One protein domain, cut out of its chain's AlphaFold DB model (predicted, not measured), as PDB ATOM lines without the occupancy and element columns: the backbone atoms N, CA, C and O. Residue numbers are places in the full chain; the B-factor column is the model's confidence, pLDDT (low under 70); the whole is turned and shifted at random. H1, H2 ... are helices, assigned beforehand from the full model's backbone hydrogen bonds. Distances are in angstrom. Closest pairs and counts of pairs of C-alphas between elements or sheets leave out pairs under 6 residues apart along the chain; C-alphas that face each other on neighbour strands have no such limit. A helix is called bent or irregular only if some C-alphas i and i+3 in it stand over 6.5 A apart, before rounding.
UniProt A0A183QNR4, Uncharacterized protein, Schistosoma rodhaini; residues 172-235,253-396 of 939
ATOM      1  N   THR A 172      54.818 206.527 153.489       86.31
ATOM      2  CA  THR A 172      54.225 207.746 154.041       86.31
ATOM      3  C   THR A 172      54.054 207.609 155.558       86.31
ATOM      4  O   THR A 172      53.912 206.479 156.047       86.31
ATOM      5  N   PRO A 173      53.985 208.720 156.320       88.44
ATOM      6  CA  PRO A 173      53.726 208.674 157.759       88.44
ATOM      7  C   PRO A 173      52.497 207.826 158.112       88.44
ATOM      8  O   PRO A 173      52.592 206.964 158.974       88.44
ATOM      9  N   VAL A 174      51.387 207.971 157.377       87.25
ATOM     10  CA  VAL A 174      50.145 207.199 157.591       87.25
ATOM     11  C   VAL A 174      50.375 205.691 157.438       87.25
ATOM     12  O   VAL A 174      50.009 204.913 158.318       87.25
ATOM     13  N   THR A 175      51.028 205.256 156.353       88.81
ATOM     14  CA  THR A 175      51.340 203.826 156.156       88.81
ATOM     15  C   THR A 175      52.279 203.284 157.234       88.81
ATOM     16  O   THR A 175      52.099 202.157 157.697       88.81
ATOM     17  N   LEU A 176      53.241 204.097 157.681       91.00
ATOM     18  CA  LEU A 176      54.198 203.744 158.724       91.00
ATOM     19  C   LEU A 176      53.522 203.636 160.103       91.00
ATOM     20  O   LEU A 176      53.734 202.648 160.798       91.00
ATOM     21  N   ILE A 177      52.653 204.584 160.468       89.25
ATOM     22  CA  ILE A 177      51.840 204.566 161.699       89.25
ATOM     23  C   ILE A 177      50.973 203.306 161.760       89.25
ATOM     24  O   ILE A 177      50.939 202.641 162.797       89.25
ATOM     25  N   ASN A 178      50.313 202.943 160.657       88.38
ATOM     26  CA  ASN A 178      49.471 201.747 160.587       88.38
ATOM     27  C   ASN A 178      50.303 200.466 160.765       88.38
ATOM     28  O   ASN A 178      49.972 199.623 161.599       88.38
ATOM     29  N   ALA A 179      51.421 200.345 160.041       90.50
ATOM     30  CA  ALA A 179      52.333 199.207 160.152       90.50
ATOM     31  C   ALA A 179      52.908 199.057 161.570       90.50
ATOM     32  O   ALA A 179      52.908 197.961 162.132       90.50
ATOM     33  N   LEU A 180      53.359 200.162 162.169       90.81
ATOM     34  CA  LEU A 180      53.886 200.191 163.531       90.81
ATOM     35  C   LEU A 180      52.800 199.859 164.561       90.81
ATOM     36  O   LEU A 180      53.070 199.070 165.457       90.81
ATOM     37  N   SER A 181      51.568 200.353 164.399       88.06
ATOM     38  CA  SER A 181      50.450 200.041 165.307       88.06
ATOM     39  C   SER A 181      50.089 198.547 165.326       88.06
ATOM     40  O   SER A 181      49.702 198.019 166.367       88.06
ATOM     41  N   ILE A 182      50.272 197.837 164.203       86.75
ATOM     42  CA  ILE A 182      50.148 196.369 164.138       86.75
ATOM     43  C   ILE A 182      51.288 195.692 164.915       86.75
ATOM     44  O   ILE A 182      51.045 194.763 165.679       86.75
ATOM     45  N   ILE A 183      52.530 196.165 164.765       88.94
ATOM     46  CA  ILE A 183      53.713 195.605 165.449       88.94
ATOM     47  C   ILE A 183      53.649 195.829 166.969       88.94
ATOM     48  O   ILE A 183      54.037 194.958 167.751       88.94
ATOM     49  N   THR A 184      53.160 196.993 167.403       84.94
ATOM     50  CA  THR A 184      53.003 197.324 168.823       84.94
ATOM     51  C   THR A 184      51.760 196.704 169.455       84.94
ATOM     52  O   THR A 184      51.722 196.587 170.677       84.94
ATOM     53  N   GLY A 185      50.738 196.348 168.668       82.12
ATOM     54  CA  GLY A 185      49.394 196.049 169.175       82.12
ATOM     55  C   GLY A 185      48.716 197.265 169.831       82.12
ATOM     56  O   GLY A 185      47.830 197.103 170.667       82.12
ATOM     57  N   CYS A 186      49.160 198.488 169.523       81.75
ATOM     58  CA  CYS A 186      48.698 199.731 170.145       81.75
ATOM     59  C   CYS A 186      48.539 200.828 169.084       81.75
ATOM     60  O   CYS A 186      49.474 201.096 168.334       81.75
ATOM     61  N   HIS A 187      47.392 201.512 169.055       80.56
ATOM     62  CA  HIS A 187      47.157 202.615 168.117       80.56
ATOM     63  C   HIS A 187      48.097 203.794 168.417       80.56
ATOM     64  O   HIS A 187      47.932 204.496 169.416       80.56
ATOM     65  N   LEU A 188      49.072 204.032 167.538       83.50
ATOM     66  CA  LEU A 188      50.016 205.143 167.674       83.50
ATOM     67  C   LEU A 188      49.381 206.467 167.220       83.50
ATOM     68  O   LEU A 188      48.399 206.479 166.476       83.50
ATOM     69  N   LYS A 189      49.916 207.600 167.684       77.44
ATOM     70  CA  LYS A 189      49.460 208.939 167.274       77.44
ATOM     71  C   LYS A 189      50.363 209.475 166.168       77.44
ATOM     72  O   LYS A 189      51.572 209.276 166.202       77.44
ATOM     73  N   GLU A 190      49.793 210.236 165.239       67.94
ATOM     74  CA  GLU A 190      50.539 210.833 164.119       67.94
ATOM     75  C   GLU A 190      51.680 211.759 164.577       67.94
ATOM     76  O   GLU A 190      52.758 211.784 163.987       67.94
ATOM     77  N   ASN A 191      51.496 212.434 165.717       66.19
ATOM     78  CA  ASN A 191      52.534 213.250 166.347       66.19
ATOM     79  C   ASN A 191      53.752 212.459 166.866       66.19
ATOM     80  O   ASN A 191      54.793 213.078 167.069       66.19
ATOM     81  N   SER A 192      53.649 211.143 167.090       67.19
ATOM     82  CA  SER A 192      54.710 210.342 167.723       67.19
ATOM     83  C   SER A 192      55.815 209.895 166.753       67.19
ATOM     84  O   SER A 192      56.868 209.455 167.196       67.19
ATOM     85  N   ILE A 193      55.597 209.999 165.433       72.44
ATOM     86  CA  ILE A 193      56.507 209.501 164.372       72.44
ATOM     87  C   ILE A 193      56.977 210.679 163.473       72.44
ATOM     88  O   ILE A 193      57.278 210.543 162.286       72.44
ATOM     89  N   LYS A 194      57.041 211.894 164.040       69.62
ATOM     90  CA  LYS A 194      57.356 213.139 163.316       69.62
ATOM     91  C   LYS A 194      58.675 213.066 162.539       69.62
ATOM     92  O   LYS A 194      59.753 212.917 163.103       69.62
ATOM     93  N   GLY A 195      58.580 213.255 161.222       74.12
ATOM     94  CA  GLY A 195      59.730 213.334 160.315       74.12
ATOM     95  C   GLY A 195      60.294 211.991 159.838       74.12
ATOM     96  O   GLY A 195      61.210 212.005 159.013       74.12
ATOM     97  N   LEU A 196      59.749 210.857 160.298       83.56
ATOM     98  CA  LEU A 196      60.082 209.520 159.802       83.56
ATOM     99  C   LEU A 196      59.171 209.148 158.626       83.56
ATOM    100  O   LEU A 196      57.973 208.928 158.780       83.56
ATOM    101  N   GLN A 197      59.765 209.079 157.439       85.75
ATOM    102  CA  GLN A 197      59.127 208.650 156.193       85.75
ATOM    103  C   GLN A 197      60.202 208.202 155.197       85.75
ATOM    104  O   GLN A 197      61.396 208.441 155.409       85.75
ATOM    105  N   GLY A 198      59.802 207.554 154.107       84.38
ATOM    106  CA  GLY A 198      60.726 207.094 153.073       84.38
ATOM    107  C   GLY A 198      61.834 206.187 153.607       84.38
ATOM    108  O   GLY A 198      61.569 205.267 154.376       84.38
ATOM    109  N   ALA A 199      63.081 206.438 153.201       82.81
ATOM    110  CA  ALA A 199      64.228 205.613 153.588       82.81
ATOM    111  C   ALA A 199      64.468 205.570 155.113       82.81
ATOM    112  O   ALA A 199      64.770 204.505 155.652       82.81
ATOM    113  N   ASP A 200      64.281 206.702 155.801       85.94
ATOM    114  CA  ASP A 200      64.424 206.795 157.259       85.94
ATOM    115  C   ASP A 200      63.313 205.968 157.947       85.94
ATOM    116  O   ASP A 200      63.582 205.183 158.856       85.94
ATOM    117  N   GLY A 201      62.076 206.066 157.438       90.75
ATOM    118  CA  GLY A 201      60.930 205.269 157.891       90.75
ATOM    119  C   GLY A 201      61.077 203.762 157.634       90.75
ATOM    120  O   GLY A 201      60.715 202.962 158.494       90.75
ATOM    121  N   ALA A 202      61.660 203.367 156.496       90.81
ATOM    122  CA  ALA A 202      61.911 201.967 156.138       90.81
ATOM    123  C   ALA A 202      62.849 201.278 157.136       90.81
ATOM    124  O   ALA A 202      62.563 200.190 157.638       90.81
ATOM    125  N   LEU A 203      63.977 201.931 157.434       91.88
ATOM    126  CA  LEU A 203      64.967 201.423 158.378       91.88
ATOM    127  C   LEU A 203      64.433 201.430 159.811       91.88
ATOM    128  O   LEU A 203      64.668 200.470 160.543       91.88
ATOM    129  N   PHE A 204      63.687 202.470 160.194       92.81
ATOM    130  CA  PHE A 204      63.047 202.534 161.504       92.81
ATOM    131  C   PHE A 204      62.051 201.385 161.697       92.81
ATOM    132  O   PHE A 204      62.199 200.627 162.651       92.81
ATOM    133  N   TRP A 205      61.126 201.169 160.751       94.69
ATOM    134  CA  TRP A 205      60.200 200.030 160.770       94.69
ATOM    135  C   TRP A 205      60.930 198.688 160.909       94.69
ATOM    136  O   TRP A 205      60.569 197.891 161.775       94.69
ATOM    137  N   LEU A 206      61.987 198.453 160.124       95.50
ATOM    138  CA  LEU A 206      62.747 197.199 160.169       95.50
ATOM    139  C   LEU A 206      63.362 196.957 161.560       95.50
ATOM    140  O   LEU A 206      63.266 195.852 162.102       95.50
ATOM    141  N   VAL A 207      63.954 197.996 162.161       94.75
ATOM    142  CA  VAL A 207      64.509 197.938 163.522       94.75
ATOM    143  C   VAL A 207      63.404 197.765 164.568       94.75
ATOM    144  O   VAL A 207      63.585 196.973 165.488       94.75
ATOM    145  N   THR A 208      62.239 198.406 164.420       93.88
ATOM    146  CA  THR A 208      61.096 198.220 165.327       93.88
ATOM    147  C   THR A 208      60.545 196.793 165.282       93.88
ATOM    148  O   THR A 208      60.283 196.219 166.341       93.88
ATOM    149  N   VAL A 209      60.414 196.177 164.097       94.69
ATOM    150  CA  VAL A 209      60.021 194.759 163.988       94.69
ATOM    151  C   VAL A 209      61.057 193.871 164.677       94.69
ATOM    152  O   VAL A 209      60.689 193.011 165.479       94.69
ATOM    153  N   ALA A 210      62.350 194.087 164.417       94.94
ATOM    154  CA  ALA A 210      63.418 193.315 165.048       94.94
ATOM    155  C   ALA A 210      63.396 193.454 166.582       94.94
ATOM    156  O   ALA A 210      63.410 192.441 167.282       94.94
ATOM    157  N   ALA A 211      63.258 194.680 167.098       94.69
ATOM    158  CA  ALA A 211      63.129 194.987 168.522       94.69
ATOM    159  C   ALA A 211      61.921 194.286 169.164       94.69
ATOM    160  O   ALA A 211      62.068 193.625 170.192       94.69
ATOM    161  N   ARG A 212      60.740 194.345 168.531       92.50
ATOM    162  CA  ARG A 212      59.546 193.633 169.016       92.50
ATOM    163  C   ARG A 212      59.751 192.116 169.019       92.50
ATOM    164  O   ARG A 212      59.320 191.443 169.952       92.50
ATOM    165  N   THR A 213      60.435 191.587 168.007       93.00
ATOM    166  CA  THR A 213      60.704 190.150 167.865       93.00
ATOM    167  C   THR A 213      61.646 189.633 168.950       93.00
ATOM    168  O   THR A 213      61.361 188.593 169.539       93.00
ATOM    169  N   VAL A 214      62.730 190.352 169.275       94.12
ATOM    170  CA  VAL A 214      63.662 189.918 170.335       94.12
ATOM    171  C   VAL A 214      63.063 190.018 171.738       94.12
ATOM    172  O   VAL A 214      63.364 189.151 172.557       94.12
ATOM    173  N   THR A 215      62.150 190.968 171.991       92.50
ATOM    174  CA  THR A 215      61.326 190.978 173.214       92.50
ATOM    175  C   THR A 215      60.418 189.744 173.273       92.50
ATOM    176  O   THR A 215      60.411 189.046 174.281       92.50
ATOM    177  N   ILE A 216      59.681 189.429 172.197       89.69
ATOM    178  CA  ILE A 216      58.765 188.268 172.151       89.69
ATOM    179  C   ILE A 216      59.516 186.934 172.315       89.69
ATOM    180  O   ILE A 216      58.992 186.009 172.931       89.69
ATOM    181  N   LEU A 217      60.740 186.834 171.793       89.38
ATOM    182  CA  LEU A 217      61.605 185.659 171.944       89.38
ATOM    183  C   LEU A 217      62.365 185.607 173.285       89.38
ATOM    184  O   LEU A 217      63.083 184.640 173.524       89.38
ATOM    185  N   GLY A 218      62.249 186.625 174.147       89.38
ATOM    186  CA  GLY A 218      62.968 186.693 175.425       89.38
ATOM    187  C   GLY A 218      64.492 186.837 175.295       89.38
ATOM    188  O   GLY A 218      65.219 186.492 176.221       89.38
ATOM    189  N   ILE A 219      64.982 187.319 174.147       90.81
ATOM    190  CA  ILE A 219      66.416 187.448 173.831       90.81
ATOM    191  C   ILE A 219      67.005 188.714 174.463       90.81
ATOM    192  O   ILE A 219      68.065 188.672 175.083       90.81
ATOM    193  N   ASN A 220      66.323 189.843 174.283       90.75
ATOM    194  CA  ASN A 220      66.653 191.127 174.894       90.75
ATOM    195  C   ASN A 220      65.352 191.908 175.071       90.75
ATOM    196  O   ASN A 220      64.562 191.993 174.129       90.75
ATOM    197  N   ASP A 221      65.129 192.490 176.248       89.56
ATOM    198  CA  ASP A 221      63.933 193.293 176.473       89.56
ATOM    199  C   ASP A 221      64.098 194.701 175.886       89.56
ATOM    200  O   ASP A 221      64.750 195.576 176.452       89.56
ATOM    201  N   CYS A 222      63.496 194.910 174.718       91.06
ATOM    202  CA  CYS A 222      63.399 196.207 174.061       91.06
ATOM    203  C   CYS A 222      62.115 196.978 174.429       91.06
ATOM    204  O   CYS A 222      61.805 197.945 173.743       91.06
ATOM    205  N   THR A 223      61.341 196.586 175.453       89.00
ATOM    206  CA  THR A 223      60.031 197.204 175.760       89.00
ATOM    207  C   THR A 223      60.141 198.701 176.060       89.00
ATOM    208  O   THR A 223      59.435 199.484 175.432       89.00
ATOM    209  N   GLU A 224      61.071 199.109 176.931       86.12
ATOM    210  CA  GLU A 224      61.338 200.526 177.249       86.12
ATOM    211  C   GLU A 224      61.831 201.305 176.013       86.12
ATOM    212  O   GLU A 224      61.368 202.405 175.716       86.12
ATOM    213  N   TRP A 225      62.710 200.694 175.210       89.81
ATOM    214  CA  TRP A 225      63.158 201.287 173.947       89.81
ATOM    215  C   TRP A 225      61.991 201.475 172.965       89.81
ATOM    216  O   TRP A 225      61.910 202.498 172.290       89.81
ATOM    217  N   LEU A 226      61.069 200.514 172.887       89.56
ATOM    218  CA  LEU A 226      59.904 200.592 172.012       89.56
ATOM    219  C   LEU A 226      58.893 201.641 172.483       89.56
ATOM    220  O   LEU A 226      58.317 202.309 171.632       89.56
ATOM    221  N   THR A 227      58.665 201.810 173.790       86.19
ATOM    222  CA  THR A 227      57.779 202.876 174.280       86.19
ATOM    223  C   THR A 227      58.360 204.246 173.959       86.19
ATOM    224  O   THR A 227      57.707 205.035 173.279       86.19
ATOM    225  N   ASP A 228      59.615 204.492 174.336       84.00
ATOM    226  CA  ASP A 228      60.255 205.803 174.209       84.00
ATOM    227  C   ASP A 228      60.272 206.330 172.768       84.00
ATOM    228  O   ASP A 228      60.036 207.515 172.538       84.00
ATOM    229  N   HIS A 229      60.509 205.454 171.788       83.50
ATOM    230  CA  HIS A 229      60.604 205.838 170.376       83.50
ATOM    231  C   HIS A 229      59.269 205.748 169.605       83.50
ATOM    232  O   HIS A 229      59.268 206.017 168.405       83.50
ATOM    233  N   LEU A 230      58.147 205.361 170.240       83.25
ATOM    234  CA  LEU A 230      56.846 205.190 169.559       83.25
ATOM    235  C   LEU A 230      55.651 205.869 170.243       83.25
ATOM    236  O   LEU A 230      54.689 206.197 169.549       83.25
ATOM    237  N   THR A 231      55.658 206.081 171.563       72.25
ATOM    238  CA  THR A 231      54.553 206.781 172.251       72.25
ATOM    239  C   THR A 231      54.791 208.286 172.336       72.25
ATOM    240  O   THR A 231      53.833 209.051 172.203       72.25
ATOM    241  N   GLY A 232      56.051 208.721 172.450       57.56
ATOM    242  CA  GLY A 232      56.418 210.140 172.488       57.56
ATOM    243  C   GLY A 232      56.104 210.825 173.821       57.56
ATOM    244  O   GLY A 232      55.800 212.015 173.837       57.56
ATOM    245  N   GLU A 233      56.159 210.094 174.941       46.88
ATOM    246  CA  GLU A 233      56.166 210.709 176.277       46.88
ATOM    247  C   GLU A 233      57.545 211.324 176.573       46.88
ATOM    248  O   GLU A 233      58.351 210.801 177.345       46.88
ATOM    249  N   GLU A 234      57.821 212.462 175.931       41.78
ATOM    250  CA  GLU A 234      58.953 213.322 176.273       41.78
ATOM    251  C   GLU A 234      58.923 213.699 177.764       41.78
ATOM    252  O   GLU A 234      57.871 213.797 178.406       41.78
ATOM    253  N   ASN A 235      60.114 213.887 178.339       39.59
ATOM    254  CA  ASN A 235      60.339 213.890 179.783       39.59
ATOM    255  C   ASN A 235      59.891 215.198 180.475       39.59
ATOM    256  O   ASN A 235      60.684 215.881 181.120       39.59
ATOM    257  N   THR A 253      66.968 201.982 184.592       54.16
ATOM    258  CA  THR A 253      66.242 202.156 183.316       54.16
ATOM    259  C   THR A 253      67.125 202.732 182.213       54.16
ATOM    260  O   THR A 253      67.257 202.127 181.154       54.16
ATOM    261  N   ASP A 254      67.898 203.783 182.515       59.03
ATOM    262  CA  ASP A 254      68.883 204.352 181.583       59.03
ATOM    263  C   ASP A 254      69.868 203.283 181.048       59.03
ATOM    264  O   ASP A 254      70.265 203.323 179.886       59.03
ATOM    265  N   SER A 255      70.207 202.269 181.858       68.69
ATOM    266  CA  SER A 255      71.079 201.150 181.469       68.69
ATOM    267  C   SER A 255      70.358 200.022 180.725       68.69
ATOM    268  O   SER A 255      71.017 199.302 179.973       68.69
ATOM    269  N   LEU A 256      69.044 199.848 180.901       66.69
ATOM    270  CA  LEU A 256      68.240 198.959 180.054       66.69
ATOM    271  C   LEU A 256      68.094 199.578 178.662       66.69
ATOM    272  O   LEU A 256      68.367 198.916 177.660       66.69
ATOM    273  N   LYS A 257      67.778 200.876 178.609       71.62
ATOM    274  CA  LYS A 257      67.703 201.670 177.382       71.62
ATOM    275  C   LYS A 257      69.036 201.701 176.628       71.62
ATOM    276  O   LYS A 257      69.041 201.434 175.427       71.62
ATOM    277  N   GLU A 258      70.163 201.937 177.311       79.25
ATOM    278  CA  GLU A 258      71.508 201.849 176.713       79.25
ATOM    279  C   GLU A 258      71.819 200.427 176.204       79.25
ATOM    280  O   GLU A 258      72.380 200.265 175.120       79.25
ATOM    281  N   SER A 259      71.417 199.381 176.938       85.00
ATOM    282  CA  SER A 259      71.601 197.988 176.502       85.00
ATOM    283  C   SER A 259      70.800 197.669 175.234       85.00
ATOM    284  O   SER A 259      71.351 197.098 174.293       85.00
ATOM    285  N   ALA A 260      69.525 198.066 175.172       87.88
ATOM    286  CA  ALA A 260      68.666 197.854 174.007       87.88
ATOM    287  C   ALA A 260      69.135 198.661 172.782       87.88
ATOM    288  O   ALA A 260      69.210 198.113 171.684       87.88
ATOM    289  N   ASP A 261      69.526 199.928 172.967       88.00
ATOM    290  CA  ASP A 261      70.160 200.755 171.932       88.00
ATOM    291  C   ASP A 261      71.388 200.051 171.331       88.00
ATOM    292  O   ASP A 261      71.459 199.809 170.121       88.00
ATOM    293  N   LYS A 262      72.325 199.655 172.196       89.88
ATOM    294  CA  LYS A 262      73.586 199.013 171.820       89.88
ATOM    295  C   LYS A 262      73.365 197.687 171.100       89.88
ATOM    296  O   LYS A 262      74.020 197.435 170.089       89.88
ATOM    297  N   PHE A 263      72.431 196.874 171.592       93.06
ATOM    298  CA  PHE A 263      72.016 195.618 170.974       93.06
ATOM    299  C   PHE A 263      71.466 195.849 169.558       93.06
ATOM    300  O   PHE A 263      71.963 195.265 168.595       93.06
ATOM    301  N   LEU A 264      70.489 196.749 169.403       92.81
ATOM    302  CA  LEU A 264      69.843 197.019 168.114       92.81
ATOM    303  C   LEU A 264      70.812 197.637 167.093       92.81
ATOM    304  O   LEU A 264      70.752 197.293 165.912       92.81
ATOM    305  N   ARG A 265      71.756 198.485 167.527       89.88
ATOM    306  CA  ARG A 265      72.810 199.042 166.654       89.88
ATOM    307  C   ARG A 265      73.800 197.992 166.143       89.88
ATOM    308  O   ARG A 265      74.382 198.206 165.077       89.88
ATOM    309  N   GLY A 266      74.011 196.901 166.881       89.94
ATOM    310  CA  GLY A 266      74.912 195.810 166.501       89.94
ATOM    311  C   GLY A 266      74.299 194.759 165.572       89.94
ATOM    312  O   GLY A 266      75.044 194.029 164.917       89.94
ATOM    313  N   LEU A 267      72.967 194.703 165.449       93.25
ATOM    314  CA  LEU A 267      72.289 193.785 164.531       93.25
ATOM    315  C   LEU A 267      72.641 194.103 163.066       93.25
ATOM    316  O   LEU A 267      72.295 195.159 162.527       93.25
ATOM    317  N   ALA A 268      73.321 193.160 162.412       92.81
ATOM    318  CA  ALA A 268      73.593 193.203 160.978       92.81
ATOM    319  C   ALA A 268      72.311 193.021 160.145       92.81
ATOM    320  O   ALA A 268      71.348 192.396 160.596       92.81
ATOM    321  N   MET A 269      72.313 193.522 158.905       91.88
ATOM    322  CA  MET A 269      71.130 193.541 158.031       91.88
ATOM    323  C   MET A 269      70.509 192.149 157.825       91.88
ATOM    324  O   MET A 269      69.292 192.004 157.925       91.88
ATOM    325  N   ALA A 270      71.331 191.109 157.643       93.31
ATOM    326  CA  ALA A 270      70.879 189.716 157.561       93.31
ATOM    327  C   ALA A 270      70.017 189.278 158.762       93.31
ATOM    328  O   ALA A 270      69.053 188.530 158.603       93.31
ATOM    329  N   ASN A 271      70.352 189.756 159.961       95.19
ATOM    330  CA  ASN A 271      69.698 189.368 161.208       95.19
ATOM    331  C   ASN A 271      68.439 190.195 161.478       95.19
ATOM    332  O   ASN A 271      67.450 189.642 161.954       95.19
ATOM    333  N   LEU A 272      68.446 191.483 161.113       95.62
ATOM    334  CA  LEU A 272      67.240 192.318 161.111       95.62
ATOM    335  C   LEU A 272      66.156 191.684 160.228       95.62
ATOM    336  O   LEU A 272      65.060 191.414 160.709       95.62
ATOM    337  N   VAL A 273      66.495 191.345 158.977       94.56
ATOM    338  CA  VAL A 273      65.560 190.711 158.033       94.56
ATOM    339  C   VAL A 273      65.093 189.336 158.531       94.56
ATOM    340  O   VAL A 273      63.906 189.031 158.434       94.56
ATOM    341  N   ALA A 274      65.974 188.522 159.121       95.06
ATOM    342  CA  ALA A 274      65.601 187.217 159.678       95.06
ATOM    343  C   ALA A 274      64.555 187.335 160.800       95.06
ATOM    344  O   ALA A 274      63.577 186.585 160.823       95.06
ATOM    345  N   LEU A 275      64.722 188.316 161.695       95.25
ATOM    346  CA  LEU A 275      63.743 188.628 162.735       95.25
ATOM    347  C   LEU A 275      62.419 189.125 162.124       95.25
ATOM    348  O   LEU A 275      61.360 188.683 162.557       95.25
ATOM    349  N   THR A 276      62.451 189.952 161.071       94.19
ATOM    350  CA  THR A 276      61.239 190.388 160.347       94.19
ATOM    351  C   THR A 276      60.462 189.217 159.737       94.19
ATOM    352  O   THR A 276      59.246 189.136 159.911       94.19
ATOM    353  N   PHE A 277      61.145 188.269 159.084       92.88
ATOM    354  CA  PHE A 277      60.507 187.055 158.559       92.88
ATOM    355  C   PHE A 277      59.893 186.198 159.671       92.88
ATOM    356  O   PHE A 277      58.752 185.753 159.536       92.88
ATOM    357  N   HIS A 278      60.597 186.021 160.793       92.12
ATOM    358  CA  HIS A 278      60.066 185.301 161.952       92.12
ATOM    359  C   HIS A 278      58.890 186.033 162.638       92.12
ATOM    360  O   HIS A 278      58.019 185.395 163.235       92.12
ATOM    361  N   PHE A 279      58.823 187.367 162.549       91.38
ATOM    362  CA  PHE A 279      57.729 188.150 163.123       91.38
ATOM    363  C   PHE A 279      56.395 187.897 162.415       91.38
ATOM    364  O   PHE A 279      55.410 187.541 163.069       91.38
ATOM    365  N   TYR A 280      56.377 188.075 161.093       89.75
ATOM    366  CA  TYR A 280      55.163 188.028 160.274       89.75
ATOM    367  C   TYR A 280      54.812 186.614 159.793       89.75
ATOM    368  O   TYR A 280      53.636 186.257 159.768       89.75
ATOM    369  N   CYS A 281      55.812 185.802 159.425       86.94
ATOM    370  CA  CYS A 281      55.623 184.496 158.783       86.94
ATOM    371  C   CYS A 281      56.367 183.358 159.520       86.94
ATOM    372  O   CYS A 281      57.182 182.664 158.902       86.94
ATOM    373  N   PRO A 282      56.090 183.111 160.817       83.88
ATOM    374  CA  PRO A 282      56.787 182.093 161.612       83.88
ATOM    375  C   PRO A 282      56.634 180.659 161.075       83.88
ATOM    376  O   PRO A 282      57.452 179.806 161.398       83.88
ATOM    377  N   GLU A 283      55.630 180.384 160.235       83.56
ATOM    378  CA  GLU A 283      55.458 179.105 159.527       83.56
ATOM    379  C   GLU A 283      56.543 178.859 158.466       83.56
ATOM    380  O   GLU A 283      57.080 177.752 158.373       83.56
ATOM    381  N   LEU A 284      56.875 179.904 157.692       80.44
ATOM    382  CA  LEU A 284      57.923 179.906 156.664       80.44
ATOM    383  C   LEU A 284      59.321 180.113 157.266       80.44
ATOM    384  O   LEU A 284      60.313 179.709 156.663       80.44
ATOM    385  N   ALA A 285      59.390 180.758 158.431       83.94
ATOM    386  CA  ALA A 285      60.612 181.109 159.140       83.94
ATOM    387  C   ALA A 285      60.546 180.638 160.603       83.94
ATOM    388  O   ALA A 285      60.410 181.440 161.531       83.94
ATOM    389  N   GLN A 286      60.615 179.322 160.820       82.62
ATOM    390  CA  GLN A 286      60.535 178.746 162.166       82.62
ATOM    391  C   GLN A 286      61.826 179.052 162.933       82.62
ATOM    392  O   GLN A 286      62.920 178.946 162.386       82.62
ATOM    393  N   ALA A 287      61.723 179.399 164.221       80.62
ATOM    394  CA  ALA A 287      62.872 179.869 165.011       80.62
ATOM    395  C   ALA A 287      64.056 178.877 165.058       80.62
ATOM    396  O   ALA A 287      65.195 179.297 165.215       80.62
ATOM    397  N   LYS A 288      63.792 177.575 164.884       85.12
ATOM    398  CA  LYS A 288      64.799 176.499 164.826       85.12
ATOM    399  C   LYS A 288      65.701 176.553 163.577       85.12
ATOM    400  O   LYS A 288      66.788 175.989 163.593       85.12
ATOM    401  N   ASP A 289      65.218 177.167 162.494       87.25
ATOM    402  CA  ASP A 289      65.902 177.220 161.196       87.25
ATOM    403  C   ASP A 289      66.871 178.420 161.130       87.25
ATOM    404  O   ASP A 289      67.682 178.526 160.207       87.25
ATOM    405  N   PHE A 290      66.814 179.300 162.138       91.69
ATOM    406  CA  PHE A 290      67.589 180.529 162.281       91.69
ATOM    407  C   PHE A 290      68.477 180.506 163.529       91.69
ATOM    408  O   PHE A 290      68.205 179.833 164.520       91.69
ATOM    409  N   LEU A 291      69.547 181.294 163.487       91.44
ATOM    410  CA  LEU A 291      70.456 181.522 164.602       91.44
ATOM    411  C   LEU A 291      70.130 182.879 165.228       91.44
ATOM    412  O   LEU A 291      70.483 183.932 164.694       91.44
ATOM    413  N   PHE A 292      69.411 182.836 166.351       92.00
ATOM    414  CA  PHE A 292      69.013 184.003 167.149       92.00
ATOM    415  C   PHE A 292      69.725 184.062 168.517       92.00
ATOM    416  O   PHE A 292      69.288 184.748 169.438       92.00
ATOM    417  N   ASN A 293      70.846 183.352 168.662       90.44
ATOM    418  CA  ASN A 293      71.702 183.337 169.851       90.44
ATOM    419  C   ASN A 293      72.619 184.578 169.919       90.44
ATOM    420  O   ASN A 293      73.845 184.468 169.971       90.44
ATOM    421  N   PHE A 294      72.011 185.765 169.886       92.44
ATOM    422  CA  PHE A 294      72.714 187.046 169.889       92.44
ATOM    423  C   PHE A 294      73.445 187.311 171.220       92.44
ATOM    424  O   PHE A 294      72.886 187.054 172.288       92.44
ATOM    425  N   PRO A 295      74.667 187.878 171.198       90.44
ATOM    426  CA  PRO A 295      75.292 188.425 172.400       90.44
ATOM    427  C   PRO A 295      74.598 189.735 172.832       90.44
ATOM    428  O   PRO A 295      73.906 190.349 172.019       90.44
ATOM    429  N   PRO A 296      74.855 190.260 174.050       86.94
ATOM    430  CA  PRO A 296      74.298 191.542 174.516       86.94
ATOM    431  C   PRO A 296      74.659 192.773 173.663       86.94
ATOM    432  O   PRO A 296      74.117 193.852 173.868       86.94
ATOM    433  N   THR A 297      75.588 192.642 172.714       88.06
ATOM    434  CA  THR A 297      75.927 193.676 171.726       88.06
ATOM    435  C   THR A 297      75.128 193.570 170.426       88.06
ATOM    436  O   THR A 297      75.307 194.419 169.567       88.06
ATOM    437  N   GLY A 298      74.326 192.519 170.209       89.38
ATOM    438  CA  GLY A 298      73.676 192.205 168.924       89.38
ATOM    439  C   GLY A 298      74.628 191.729 167.809       89.38
ATOM    440  O   GLY A 298      74.194 191.108 166.839       89.38
ATOM    441  N   GLU A 299      75.935 191.969 167.956       90.19
ATOM    442  CA  GLU A 299      76.989 191.636 166.989       90.19
ATOM    443  C   GLU A 299      77.277 190.123 166.956       90.19
ATOM    444  O   GLU A 299      78.173 189.623 167.636       90.19
ATOM    445  N   MET A 300      76.496 189.379 166.171       89.12
ATOM    446  CA  MET A 300      76.675 187.937 165.971       89.12
ATOM    447  C   MET A 300      77.800 187.617 164.964       89.12
ATOM    448  O   MET A 300      78.092 188.408 164.065       89.12
ATOM    449  N   GLU A 301      78.422 186.438 165.093       88.25
ATOM    450  CA  GLU A 301      79.492 185.980 164.196       88.25
ATOM    451  C   GLU A 301      79.049 185.990 162.713       88.25
ATOM    452  O   GLU A 301      77.956 185.499 162.404       88.25
ATOM    453  N   PRO A 302      79.894 186.458 161.764       85.50
ATOM    454  CA  PRO A 302      79.533 186.532 160.346       85.50
ATOM    455  C   PRO A 302      79.053 185.204 159.746       85.50
ATOM    456  O   PRO A 302      78.198 185.214 158.863       85.50
ATOM    457  N   ALA A 303      79.566 184.064 160.224       86.44
ATOM    458  CA  ALA A 303      79.141 182.735 159.782       86.44
ATOM    459  C   ALA A 303      77.677 182.428 160.152       86.44
ATOM    460  O   ALA A 303      76.925 181.925 159.318       86.44
ATOM    461  N   ALA A 304      77.252 182.787 161.367       89.62
ATOM    462  CA  ALA A 304      75.878 182.597 161.826       89.62
ATOM    463  C   ALA A 304      74.907 183.572 161.136       89.62
ATOM    464  O   ALA A 304      73.832 183.178 160.685       89.62
ATOM    465  N   SER A 305      75.321 184.825 160.942       92.00
ATOM    466  CA  SER A 305      74.547 185.805 160.167       92.00
ATOM    467  C   SER A 305      74.417 185.409 158.686       92.00
ATOM    468  O   SER A 305      73.386 185.651 158.062       92.00
ATOM    469  N   HIS A 306      75.427 184.744 158.116       90.62
ATOM    470  CA  HIS A 306      75.387 184.194 156.756       90.62
ATOM    471  C   HIS A 306      74.478 182.956 156.653       90.62
ATOM    472  O   HIS A 306      73.814 182.782 155.631       90.62
ATOM    473  N   HIS A 307      74.374 182.129 157.701       91.31
ATOM    474  CA  HIS A 307      73.338 181.087 157.780       91.31
ATOM    475  C   HIS A 307      71.932 181.705 157.725       91.31
ATOM    476  O   HIS A 307      71.133 181.315 156.875       91.31
ATOM    477  N   ASN A 308      71.668 182.739 158.531       93.69
ATOM    478  CA  ASN A 308      70.400 183.480 158.495       93.69
ATOM    479  C   ASN A 308      70.116 184.073 157.100       93.69
ATOM    480  O   ASN A 308      69.013 183.924 156.573       93.69
ATOM    481  N   ALA A 309      71.124 184.674 156.458       91.44
ATOM    482  CA  ALA A 309      71.012 185.199 155.096       91.44
ATOM    483  C   ALA A 309      70.679 184.111 154.053       91.44
ATOM    484  O   ALA A 309      69.878 184.346 153.151       91.44
ATOM    485  N   ARG A 310      71.244 182.904 154.183       91.00
ATOM    486  CA  ARG A 310      70.920 181.755 153.316       91.00
ATOM    487  C   ARG A 310      69.497 181.249 153.536       91.00
ATOM    488  O   ARG A 310      68.815 180.945 152.562       91.00
ATOM    489  N   ALA A 311      69.033 181.194 154.784       91.56
ATOM    490  CA  ALA A 311      67.661 180.804 155.103       91.56
ATOM    491  C   ALA A 311      66.639 181.772 154.474       91.56
ATOM    492  O   ALA A 311      65.715 181.320 153.799       91.56
ATOM    493  N   ILE A 312      66.856 183.091 154.586       92.25
ATOM    494  CA  ILE A 312      66.031 184.107 153.901       92.25
ATOM    495  C   ILE A 312      66.085 183.919 152.380       92.25
ATOM    496  O   ILE A 312      65.036 183.855 151.743       92.25
ATOM    497  N   ALA A 313      67.277 183.777 151.790       89.44
ATOM    498  CA  ALA A 313      67.421 183.606 150.344       89.44
ATOM    499  C   ALA A 313      66.637 182.383 149.827       89.44
ATOM    500  O   ALA A 313      65.946 182.479 148.817       89.44
ATOM    501  N   LEU A 314      66.653 181.261 150.557       89.44
ATOM    502  CA  LEU A 314      65.863 180.063 150.241       89.44
ATOM    503  C   LEU A 314      64.344 180.260 150.397       89.44
ATOM    504  O   LEU A 314      63.578 179.589 149.703       89.44
ATOM    505  N   ILE A 315      63.889 181.156 151.282       90.00
ATOM    506  CA  ILE A 315      62.473 181.553 151.381       90.00
ATOM    507  C   ILE A 315      62.100 182.429 150.179       90.00
ATOM    508  O   ILE A 315      61.098 182.159 149.514       90.00
ATOM    509  N   CYS A 316      62.914 183.432 149.845       87.69
ATOM    510  CA  CYS A 316      62.656 184.335 148.724       87.69
ATOM    511  C   CYS A 316      62.713 183.616 147.362       87.69
ATOM    512  O   CYS A 316      61.865 183.867 146.515       87.69
ATOM    513  N   GLN A 317      63.621 182.651 147.163       86.19
ATOM    514  CA  GLN A 317      63.677 181.810 145.952       86.19
ATOM    515  C   GLN A 317      62.395 180.995 145.704       86.19
ATOM    516  O   GLN A 317      62.093 180.663 144.561       86.19
ATOM    517  N   LYS A 318      61.640 180.660 146.760       87.06
ATOM    518  CA  LYS A 318      60.391 179.882 146.672       87.06
ATOM    519  C   LYS A 318      59.138 180.743 146.480       87.06
ATOM    520  O   LYS A 318      58.069 180.191 146.250       87.06
ATOM    521  N   ASN A 319      59.250 182.066 146.594       82.88
ATOM    522  CA  ASN A 319      58.120 182.993 146.606       82.88
ATOM    523  C   ASN A 319      58.330 184.075 145.545       82.88
ATOM    524  O   ASN A 319      59.149 184.971 145.731       82.88
ATOM    525  N   ILE A 320      57.579 184.014 144.442       77.88
ATOM    526  CA  ILE A 320      57.814 184.881 143.273       77.88
ATOM    527  C   ILE A 320      57.693 186.383 143.604       77.88
ATOM    528  O   ILE A 320      58.484 187.185 143.114       77.88
ATOM    529  N   ASP A 321      56.800 186.745 144.533       76.38
ATOM    530  CA  ASP A 321      56.656 188.097 145.090       76.38
ATOM    531  C   ASP A 321      57.945 188.665 145.721       76.38
ATOM    532  O   ASP A 321      58.136 189.879 145.764       76.38
ATOM    533  N   LEU A 322      58.806 187.796 146.267       80.44
ATOM    534  CA  LEU A 322      60.017 188.159 147.009       80.44
ATOM    535  C   LEU A 322      61.262 188.244 146.115       80.44
ATOM    536  O   LEU A 322      62.366 188.448 146.625       80.44
ATOM    537  N   TYR A 323      61.113 188.138 144.793       76.56
ATOM    538  CA  TYR A 323      62.234 188.229 143.854       76.56
ATOM    539  C   TYR A 323      63.004 189.560 143.979       76.56
ATOM    540  O   TYR A 323      64.231 189.568 143.897       76.56
ATOM    541  N   ASN A 324      62.319 190.674 144.267       70.25
ATOM    542  CA  ASN A 324      62.963 191.975 144.506       70.25
ATOM    543  C   ASN A 324      63.872 191.955 145.748       70.25
ATOM    544  O   ASN A 324      64.985 192.477 145.713       70.25
ATOM    545  N   VAL A 325      63.422 191.308 146.829       77.94
ATOM    546  CA  VAL A 325      64.216 191.125 148.056       77.94
ATOM    547  C   VAL A 325      65.410 190.219 147.772       77.94
ATOM    548  O   VAL A 325      66.531 190.583 148.111       77.94
ATOM    549  N   LEU A 326      65.189 189.087 147.095       78.44
ATOM    550  CA  LEU A 326      66.239 188.146 146.696       78.44
ATOM    551  C   LEU A 326      67.349 188.833 145.891       78.44
ATOM    552  O   LEU A 326      68.529 188.598 146.137       78.44
ATOM    553  N   PHE A 327      66.963 189.696 144.951       70.31
ATOM    554  CA  PHE A 327      67.877 190.428 144.079       70.31
ATOM    555  C   PHE A 327      68.687 191.518 144.817       70.31
ATOM    556  O   PHE A 327      69.769 191.907 144.378       70.31
ATOM    557  N   LEU A 328      68.181 191.998 145.957       74.56
ATOM    558  CA  LEU A 328      68.877 192.932 146.845       74.56
ATOM    559  C   LEU A 328      69.823 192.246 147.844       74.56
ATOM    560  O   LEU A 328      70.606 192.928 148.509       74.56
ATOM    561  N   MET A 329      69.769 190.917 147.975       76.88
ATOM    562  CA  MET A 329      70.705 190.159 148.807       76.88
ATOM    563  C   MET A 329      72.026 189.890 148.062       76.88
ATOM    564  O   MET A 329      72.025 189.753 146.840       76.88
ATOM    565  N   PRO A 330      73.167 189.753 148.767       75.94
ATOM    566  CA  PRO A 330      74.424 189.339 148.142       75.94
ATOM    567  C   PRO A 330      74.305 187.970 147.447       75.94
ATOM    568  O   PRO A 330      73.826 187.016 148.057       75.94
ATOM    569  N   ASP A 331      74.816 187.830 146.216       67.56
ATOM    570  CA  ASP A 331      74.708 186.592 145.417       67.56
ATOM    571  C   ASP A 331      75.217 185.329 146.132       67.56
ATOM    572  O   ASP A 331      74.716 184.225 145.922       67.56
ATOM    573  N   SER A 332      76.206 185.483 147.012       70.31
ATOM    574  CA  SER A 332      76.792 184.417 147.834       70.31
ATOM    575  C   SER A 332      75.825 183.820 148.871       70.31
ATOM    576  O   SER A 332      76.063 182.708 149.353       70.31
ATOM    577  N   CYS A 333      74.706 184.493 149.165       74.31
ATOM    578  CA  CYS A 333      73.590 183.947 149.941       74.31
ATOM    579  C   CYS A 333      72.814 182.866 149.168       74.31
ATOM    580  O   CYS A 333      72.216 181.991 149.788       74.31
ATOM    581  N   ASN A 334      72.860 182.863 147.829       67.31
ATOM    582  CA  ASN A 334      72.085 181.949 146.977       67.31
ATOM    583  C   ASN A 334      72.685 180.539 146.844       67.31
ATOM    584  O   ASN A 334      72.292 179.782 145.960       67.31
ATOM    585  N   GLY A 335      73.663 180.168 147.675       57.28
ATOM    586  CA  GLY A 335      74.278 178.834 147.670       57.28
ATOM    587  C   GLY A 335      75.223 178.550 146.492       57.28
ATOM    588  O   GLY A 335      75.975 177.579 146.552       57.28
ATOM    589  N   ASN A 336      75.257 179.414 145.472       48.78
ATOM    590  CA  ASN A 336      76.251 179.381 144.402       48.78
ATOM    591  C   ASN A 336      77.661 179.540 144.987       48.78
ATOM    592  O   ASN A 336      78.099 180.642 145.324       48.78
ATOM    593  N   ILE A 337      78.381 178.421 145.104       40.47
ATOM    594  CA  ILE A 337      79.779 178.405 145.532       40.47
ATOM    595  C   ILE A 337      80.610 179.075 144.439       40.47
ATOM    596  O   ILE A 337      80.988 178.446 143.449       40.47
ATOM    597  N   ILE A 338      80.936 180.350 144.654       40.47
ATOM    598  CA  ILE A 338      82.050 181.003 143.972       40.47
ATOM    599  C   ILE A 338      83.289 180.183 144.326       40.47
ATOM    600  O   ILE A 338      83.747 180.191 145.470       40.47
ATOM    601  N   ARG A 339      83.794 179.412 143.357       33.06
ATOM    602  CA  ARG A 339      85.034 178.657 143.522       33.06
ATOM    603  C   ARG A 339      86.160 179.668 143.696       33.06
ATOM    604  O   ARG A 339      86.556 180.303 142.724       33.06
ATOM    605  N   LEU A 340      86.652 179.807 144.925       37.34
ATOM    606  CA  LEU A 340      87.833 180.601 145.274       37.34
ATOM    607  C   LEU A 340      89.111 179.892 144.796       37.34
ATOM    608  O   LEU A 340      89.984 179.531 145.582       37.34
ATOM    609  N   ASN A 341      89.187 179.687 143.486       34.50
ATOM    610  CA  ASN A 341      90.418 179.386 142.789       34.50
ATOM    611  C   ASN A 341      91.034 180.717 142.335       34.50
ATOM    612  O   ASN A 341      90.325 181.608 141.875       34.50
ATOM    613  N   ASP A 342      92.357 180.787 142.444       29.31
ATOM    614  CA  ASP A 342      93.244 181.813 141.896       29.31
ATOM    615  C   ASP A 342      93.245 183.213 142.555       29.31
ATOM    616  O   ASP A 342      92.400 184.080 142.349       29.31
ATOM    617  N   SER A 343      94.360 183.476 143.248       33.69
ATOM    618  CA  SER A 343      94.934 184.796 143.569       33.69
ATOM    619  C   SER A 343      94.163 185.758 144.491       33.69
ATOM    620  O   SER A 343      93.524 186.700 144.040       33.69
ATOM    621  N   GLY A 344      94.404 185.629 145.804       35.12
ATOM    622  CA  GLY A 344      94.849 186.726 146.695       35.12
ATOM    623  C   GLY A 344      93.965 187.960 146.942       35.12
ATOM    624  O   GLY A 344      94.303 188.746 147.822       35.12
ATOM    625  N   SER A 345      92.865 188.145 146.219       37.41
ATOM    626  CA  SER A 345      91.948 189.278 146.351       37.41
ATOM    627  C   SER A 345      90.652 188.843 147.029       37.41
ATOM    628  O   SER A 345      90.061 187.817 146.683       37.41
ATOM    629  N   THR A 346      90.187 189.626 148.002       43.38
ATOM    630  CA  THR A 346      88.874 189.432 148.622       43.38
ATOM    631  C   THR A 346      87.784 189.784 147.614       43.38
ATOM    632  O   THR A 346      87.459 190.956 147.429       43.38
ATOM    633  N   THR A 347      87.217 188.766 146.966       54.84
ATOM    634  CA  THR A 347      86.157 188.916 145.960       54.84
ATOM    635  C   THR A 347      85.006 189.781 146.478       54.84
ATOM    636  O   THR A 347      84.551 189.592 147.604       54.84
ATOM    637  N   LEU A 348      84.498 190.704 145.654       48.94
ATOM    638  CA  LEU A 348      83.464 191.681 146.037       48.94
ATOM    639  C   LEU A 348      82.228 191.049 146.696       48.94
ATOM    640  O   LEU A 348      81.695 191.579 147.667       48.94
ATOM    641  N   SER A 349      81.800 189.890 146.199       54.69
ATOM    642  CA  SER A 349      80.748 189.053 146.790       54.69
ATOM    643  C   SER A 349      80.954 188.799 148.289       54.69
ATOM    644  O   SER A 349      79.995 188.829 149.058       54.69
ATOM    645  N   THR A 350      82.202 188.613 148.714       60.50
ATOM    646  CA  THR A 350      82.621 188.434 150.108       60.50
ATOM    647  C   THR A 350      82.544 189.745 150.890       60.50
ATOM    648  O   THR A 350      82.117 189.717 152.035       60.50
ATOM    649  N   LEU A 351      82.869 190.900 150.297       64.81
ATOM    650  CA  LEU A 351      82.750 192.218 150.951       64.81
ATOM    651  C   LEU A 351      81.296 192.714 151.057       64.81
ATOM    652  O   LEU A 351      80.926 193.398 152.019       64.81
ATOM    653  N   ASN A 352      80.449 192.374 150.087       66.88
ATOM    654  CA  ASN A 352      79.012 192.635 150.145       66.88
ATOM    655  C   ASN A 352      78.361 191.761 151.220       66.88
ATOM    656  O   ASN A 352      77.723 192.293 152.127       66.88
ATOM    657  N   LEU A 353      78.634 190.453 151.187       73.75
ATOM    658  CA  LEU A 353      78.211 189.503 152.212       73.75
ATOM    659  C   LEU A 353      78.696 189.890 153.612       73.75
ATOM    660  O   LEU A 353      77.897 189.877 154.542       73.75
ATOM    661  N   LEU A 354      79.972 190.259 153.765       74.69
ATOM    662  CA  LEU A 354      80.553 190.626 155.055       74.69
ATOM    663  C   LEU A 354      79.804 191.812 155.662       74.69
ATOM    664  O   LEU A 354      79.279 191.680 156.756       74.69
ATOM    665  N   GLY A 355      79.645 192.928 154.943       75.31
ATOM    666  CA  GLY A 355      78.866 194.055 155.472       75.31
ATOM    667  C   GLY A 355      77.392 193.712 155.734       75.31
ATOM    668  O   GLY A 355      76.847 194.133 156.747       75.31
ATOM    669  N   PHE A 356      76.764 192.876 154.900       83.00
ATOM    670  CA  PHE A 356      75.387 192.412 155.121       83.00
ATOM    671  C   PHE A 356      75.236 191.529 156.381       83.00
ATOM    672  O   PHE A 356      74.189 191.544 157.029       83.00
ATOM    673  N   CYS A 357      76.286 190.783 156.746       86.62
ATOM    674  CA  CYS A 357      76.288 189.786 157.824       86.62
ATOM    675  C   CYS A 357      77.050 190.208 159.099       86.62
ATOM    676  O   CYS A 357      76.883 189.566 160.133       86.62
ATOM    677  N   SER A 358      77.887 191.249 159.059       80.06
ATOM    678  CA  SER A 358      78.773 191.634 160.173       80.06
ATOM    679  C   SER A 358      78.814 193.127 160.491       80.06
ATOM    680  O   SER A 358      79.411 193.501 161.499       80.06
ATOM    681  N   GLN A 359      78.248 194.001 159.654       80.50
ATOM    682  CA  GLN A 359      78.132 195.422 159.980       80.50
ATOM    683  C   GLN A 359      76.718 195.696 160.483       80.50
ATOM    684  O   GLN A 359      75.748 195.597 159.733       80.50
ATOM    685  N   GLY A 360      76.609 196.065 161.762       79.75
ATOM    686  CA  GLY A 360      75.372 196.603 162.318       79.75
ATOM    687  C   GLY A 360      74.894 197.821 161.521       79.75
ATOM    688  O   GLY A 360      75.712 198.563 160.966       79.75
ATOM    689  N   LEU A 361      73.579 198.040 161.439       76.62
ATOM    690  CA  LEU A 361      72.998 199.056 160.548       76.62
ATOM    691  C   LEU A 361      73.585 200.466 160.770       76.62
ATOM    692  O   LEU A 361      73.862 201.181 159.807       76.62
ATOM    693  N   ALA A 362      73.869 200.837 162.023       71.25
ATOM    694  CA  ALA A 362      74.518 202.105 162.366       71.25
ATOM    695  C   ALA A 362      75.936 202.249 161.771       71.25
ATOM    696  O   ALA A 362      76.330 203.349 161.382       71.25
ATOM    697  N   ARG A 363      76.688 201.145 161.655       72.44
ATOM    698  CA  ARG A 363      78.047 201.093 161.079       72.44
ATOM    699  C   ARG A 363      78.062 200.852 159.565       72.44
ATOM    700  O   ARG A 363      79.135 200.802 158.973       72.44
ATOM    701  N   SER A 364      76.900 200.688 158.928       68.88
ATOM    702  CA  SER A 364      76.813 200.559 157.470       68.88
ATOM    703  C   SER A 364      77.142 201.904 156.799       68.88
ATOM    704  O   SER A 364      76.570 202.920 157.210       68.88
ATOM    705  N   PRO A 365      78.005 201.947 155.764       62.50
ATOM    706  CA  PRO A 365      78.344 203.185 155.060       62.50
ATOM    707  C   PRO A 365      77.146 203.725 154.266       62.50
ATOM    708  O   PRO A 365      76.273 202.963 153.846       62.50
ATOM    709  N   THR A 366      77.116 205.038 154.015       60.59
ATOM    710  CA  THR A 366      75.960 205.768 153.449       60.59
ATOM    711  C   THR A 366      75.375 205.124 152.187       60.59
ATOM    712  O   THR A 366      74.158 204.987 152.077       60.59
ATOM    713  N   HIS A 367      76.223 204.634 151.275       58.06
ATOM    714  CA  HIS A 367      75.778 203.972 150.044       58.06
ATOM    715  C   HIS A 367      75.048 202.635 150.296       58.06
ATOM    716  O   HIS A 367      74.111 202.310 149.569       58.06
ATOM    717  N   ARG A 368      75.421 201.882 151.345       68.56
ATOM    718  CA  ARG A 368      74.706 200.660 151.759       68.56
ATOM    719  C   ARG A 368      73.451 200.973 152.560       68.56
ATOM    720  O   ARG A 368      72.483 200.232 152.448       68.56
ATOM    721  N   ARG A 369      73.415 202.078 153.317       74.81
ATOM    722  CA  ARG A 369      72.214 202.484 154.074       74.81
ATOM    723  C   ARG A 369      70.991 202.640 153.170       74.81
ATOM    724  O   ARG A 369      69.928 202.162 153.546       74.81
ATOM    725  N   LEU A 370      71.130 203.215 151.968       74.19
ATOM    726  CA  LEU A 370      70.002 203.290 151.028       74.19
ATOM    727  C   LEU A 370      69.640 201.927 150.415       74.19
ATOM    728  O   LEU A 370      68.457 201.642 150.259       74.19
ATOM    729  N   GLN A 371      70.613 201.055 150.126       75.88
ATOM    730  CA  GLN A 371      70.331 199.678 149.685       75.88
ATOM    731  C   GLN A 371      69.569 198.890 150.766       75.88
ATOM    732  O   GLN A 371      68.579 198.226 150.469       75.88
ATOM    733  N   HIS A 372      69.978 199.022 152.032       85.31
ATOM    734  CA  HIS A 372      69.290 198.443 153.187       85.31
ATOM    735  C   HIS A 372      67.886 199.044 153.367       85.31
ATOM    736  O   HIS A 372      66.931 198.299 153.571       85.31
ATOM    737  N   ALA A 373      67.732 200.366 153.233       85.56
ATOM    738  CA  ALA A 373      66.438 201.046 153.321       85.56
ATOM    739  C   ALA A 373      65.482 200.624 152.200       85.56
ATOM    740  O   ALA A 373      64.283 200.490 152.422       85.56
ATOM    741  N   ALA A 374      66.003 200.376 151.001       79.25
ATOM    742  CA  ALA A 374      65.189 199.962 149.874       79.25
ATOM    743  C   ALA A 374      64.817 198.470 149.929       79.25
ATOM    744  O   ALA A 374      63.677 198.127 149.631       79.25
ATOM    745  N   MET A 375      65.703 197.603 150.440       84.50
ATOM    746  CA  MET A 375      65.335 196.235 150.836       84.50
ATOM    747  C   MET A 375      64.262 196.248 151.933       84.50
ATOM    748  O   MET A 375      63.285 195.506 151.844       84.50
ATOM    749  N   ALA A 376      64.402 197.117 152.939       91.62
ATOM    750  CA  ALA A 376      63.388 197.307 153.970       91.62
ATOM    751  C   ALA A 376      62.057 197.815 153.388       91.62
ATOM    752  O   ALA A 376      61.012 197.402 153.868       91.62
ATOM    753  N   GLY A 377      62.073 198.636 152.331       85.81
ATOM    754  CA  GLY A 377      60.866 199.089 151.630       85.81
ATOM    755  C   GLY A 377      60.143 197.994 150.840       85.81
ATOM    756  O   GLY A 377      58.918 197.898 150.912       85.81
ATOM    757  N   GLU A 378      60.875 197.114 150.154       83.38
ATOM    758  CA  GLU A 378      60.274 195.942 149.496       83.38
ATOM    759  C   GLU A 378      59.682 194.961 150.521       83.38
ATOM    760  O   GLU A 378      58.574 194.456 150.333       83.38
ATOM    761  N   LEU A 379      60.377 194.743 151.645       90.62
ATOM    762  CA  LEU A 379      59.861 193.955 152.769       90.62
ATOM    763  C   LEU A 379      58.635 194.623 153.410       90.62
ATOM    764  O   LEU A 379      57.650 193.942 153.673       90.62
ATOM    765  N   PHE A 380      58.654 195.944 153.611       91.31
ATOM    766  CA  PHE A 380      57.526 196.719 154.133       91.31
ATOM    767  C   PHE A 380      56.288 196.531 153.254       91.31
ATOM    768  O   PHE A 380      55.237 196.163 153.767       91.31
ATOM    769  N   LEU A 381      56.406 196.683 151.931       84.44
ATOM    770  CA  LEU A 381      55.309 196.420 150.992       84.44
ATOM    771  C   LEU A 381      54.805 194.970 151.059       84.44
ATOM    772  O   LEU A 381      53.596 194.733 151.042       84.44
ATOM    773  N   TRP A 382      55.715 193.993 151.136       86.75
ATOM    774  CA  TRP A 382      55.359 192.570 151.139       86.75
ATOM    775  C   TRP A 382      54.696 192.107 152.445       86.75
ATOM    776  O   TRP A 382      53.815 191.245 152.414       86.75
ATOM    777  N   PHE A 383      55.091 192.689 153.580       89.12
ATOM    778  CA  PHE A 383      54.538 192.365 154.893       89.12
ATOM    779  C   PHE A 383      53.322 193.211 155.270       89.12
ATOM    780  O   PHE A 383      52.376 192.653 155.799       89.12
ATOM    781  N   THR A 384      53.281 194.519 154.993       84.12
ATOM    782  CA  THR A 384      52.132 195.374 155.386       84.12
ATOM    783  C   THR A 384      50.871 195.132 154.555       84.12
ATOM    784  O   THR A 384      49.774 195.469 154.994       84.12
ATOM    785  N   SER A 385      51.001 194.477 153.398       80.50
ATOM    786  CA  SER A 385      49.878 193.933 152.622       80.50
ATOM    787  C   SER A 385      49.314 192.617 153.187       80.50
ATOM    788  O   SER A 385      48.362 192.069 152.630       80.50
ATOM    789  N   ARG A 386      49.874 192.101 154.291       72.88
ATOM    790  CA  ARG A 386      49.457 190.872 154.978       72.88
ATOM    791  C   ARG A 386      49.270 191.147 156.475       72.88
ATOM    792  O   ARG A 386      50.033 191.890 157.085       72.88
ATOM    793  N   LEU A 387      48.269 190.530 157.096       69.81
ATOM    794  CA  LEU A 387      48.195 190.510 158.559       69.81
ATOM    795  C   LEU A 387      49.149 189.430 159.103       69.81
ATOM    796  O   LEU A 387      49.288 188.386 158.467       69.81
ATOM    797  N   PRO A 388      49.812 189.646 160.254       71.12
ATOM    798  CA  PRO A 388      50.577 188.600 160.931       71.12
ATOM    799  C   PRO A 388      49.688 187.396 161.273       71.12
ATOM    800  O   PRO A 388      48.580 187.577 161.773       71.12
ATOM    801  N   ASN A 389      50.189 186.169 161.091       61.84
ATOM    802  CA  ASN A 389      49.428 184.925 161.318       61.84
ATOM    803  C   ASN A 389      49.177 184.592 162.816       61.84
ATOM    804  O   ASN A 389      49.067 183.427 163.195       61.84
ATOM    805  N   ARG A 390      49.146 185.596 163.699       68.44
ATOM    806  CA  ARG A 390      48.938 185.461 165.149       68.44
ATOM    807  C   ARG A 390      48.419 186.760 165.752       68.44
ATOM    808  O   ARG A 390      48.766 187.842 165.284       68.44
ATOM    809  N   GLU A 391      47.678 186.649 166.850       67.31
ATOM    810  CA  GLU A 391      47.389 187.800 167.703       67.31
ATOM    811  C   GLU A 391      48.696 188.364 168.279       67.31
ATOM    812  O   GLU A 391      49.541 187.635 168.808       67.31
ATOM    813  N   ILE A 392      48.874 189.678 168.152       75.62
ATOM    814  CA  ILE A 392      49.992 190.406 168.748       75.62
ATOM    815  C   ILE A 392      49.471 191.045 170.029       75.62
ATOM    816  O   ILE A 392      48.724 192.022 169.986       75.62
ATOM    817  N   ASN A 393      49.892 190.498 171.171       74.81
ATOM    818  CA  ASN A 393      49.712 191.157 172.462       74.81
ATOM    819  C   ASN A 393      50.242 192.600 172.377       74.81
ATOM    820  O   ASN A 393      51.281 192.819 171.740       74.81
ATOM    821  N   PRO A 394      49.600 193.581 173.030       77.75
ATOM    822  CA  PRO A 394      50.089 194.952 173.028       77.75
ATOM    823  C   PRO A 394      51.457 195.068 173.728       77.75
ATOM    824  O   PRO A 394      51.841 194.210 174.527       77.75
ATOM    825  N   ILE A 395      52.229 196.115 173.422       75.06
ATOM    826  CA  ILE A 395      53.481 196.435 174.140       75.06
ATOM    827  C   ILE A 395      53.181 196.810 175.592       75.06
ATOM    828  O   ILE A 395      53.875 196.364 176.500       75.06
ATOM    829  N   ILE A 396      52.124 197.594 175.799       63.91
ATOM    830  CA  ILE A 396      51.622 197.989 177.112       63.91
ATOM    831  C   ILE A 396      50.289 197.258 177.325       63.91
ATOM    832  O   ILE A 396      49.386 197.442 176.506       63.91
TER     833      ILE A 396
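What this domain is: This is residues 172 to 235 and 253 to 396 of the 939 residues of an uncharacterized protein of Schistosoma rodhaini (UniProt A0A183QNR4). This is a body of helices in which H3 and H6 cross at the core, with H1 side by side with H3, and H11, nearly parallel to H6, also crossing H3. H4 folds back on H3 with H5 across it, H2 packs on H1, H7 packs across H6 with H9 and H10 on it, H8 folds back from H7 along H11, and residues 339 to 346 stick out as a loop. The 208 printed residues have eleven named helices, H1 to H11 in chain order, and no named strand: the class is all helix. The whole is compact, with a radius of gyration of the C-alphas of 16.9 A, and elongated, spanning 59 by 38 by 33 A.

How they stand to each other: H1, residues 173 to 184, touches H2, residues 190 to 193, with residues 173 to 177 alone; the closest C-alphas, of Ile 177 and Glu 190, are 6.8 A apart. H3, residues 198 to 216, touches H1 at a shallow tilt of 7 degrees, the same way, closest at the C-alphas of Ile 183 and Val 209, 6.5 A. H3 forms a hairpin with H4, residues 223 to 228. H5, residues 253 to 266, touches H4 about perpendicular, at 83 degrees, closest at the C-alphas of Trp 225 and Lys 257, 5.7 A. H6, residues 269 to 280, touches residues 206 to 214 of H3 at a steep tilt of 66 degrees, closest at the C-alphas of Ala 210 and Leu 275, 5.2 A. Residues 305 to 312 of H7, residues 302 to 317, touch H6; the C-alphas of Ala 270 and Ala 309 are closest, 5.1 A apart. H7 forms a hairpin with H8, residues 320 to 328, and touches H9, residues 331 to 334, and H10, residues 348 to 358. H6 and H10 touch only at their ends. H11, residues 366 to 384, touches H8 at a shallow tilt of 12 degrees, opposite ways, and residues 199 to 206 of H3. Every O i to N i+4 pair is within hydrogen-bond range in H1, H3, H4, H5, H6, H7 and H10, against 3 of 5 in H8 and 13 of 15 in H11; H2 and H9 are too short for such a pair.

Where its parts are: H1 begins at C-alpha 173 (53.726, 208.674, 157.759). H3 is 26.9 A long, H11 26.1 A, H7 21.9 A and H5 20.0 A. H8 is irregular: C-alphas 321 and 324 are 7.4 A apart. H11 ends at C-alpha 384 (52.132, 195.374, 155.386).

The domain as a whole: The C-alphas farthest apart, of Asn 235 and Asp 342, are 59.6 A apart. Residues 236 to 252 are not printed, and C-alphas 235 and 253 are 13.6 A apart across this cut. The links H6 to H7 and H9 to H10 are long. The mean pLDDT of the printed part is 79.6; 42 residues are under 70, among them 334 to 352.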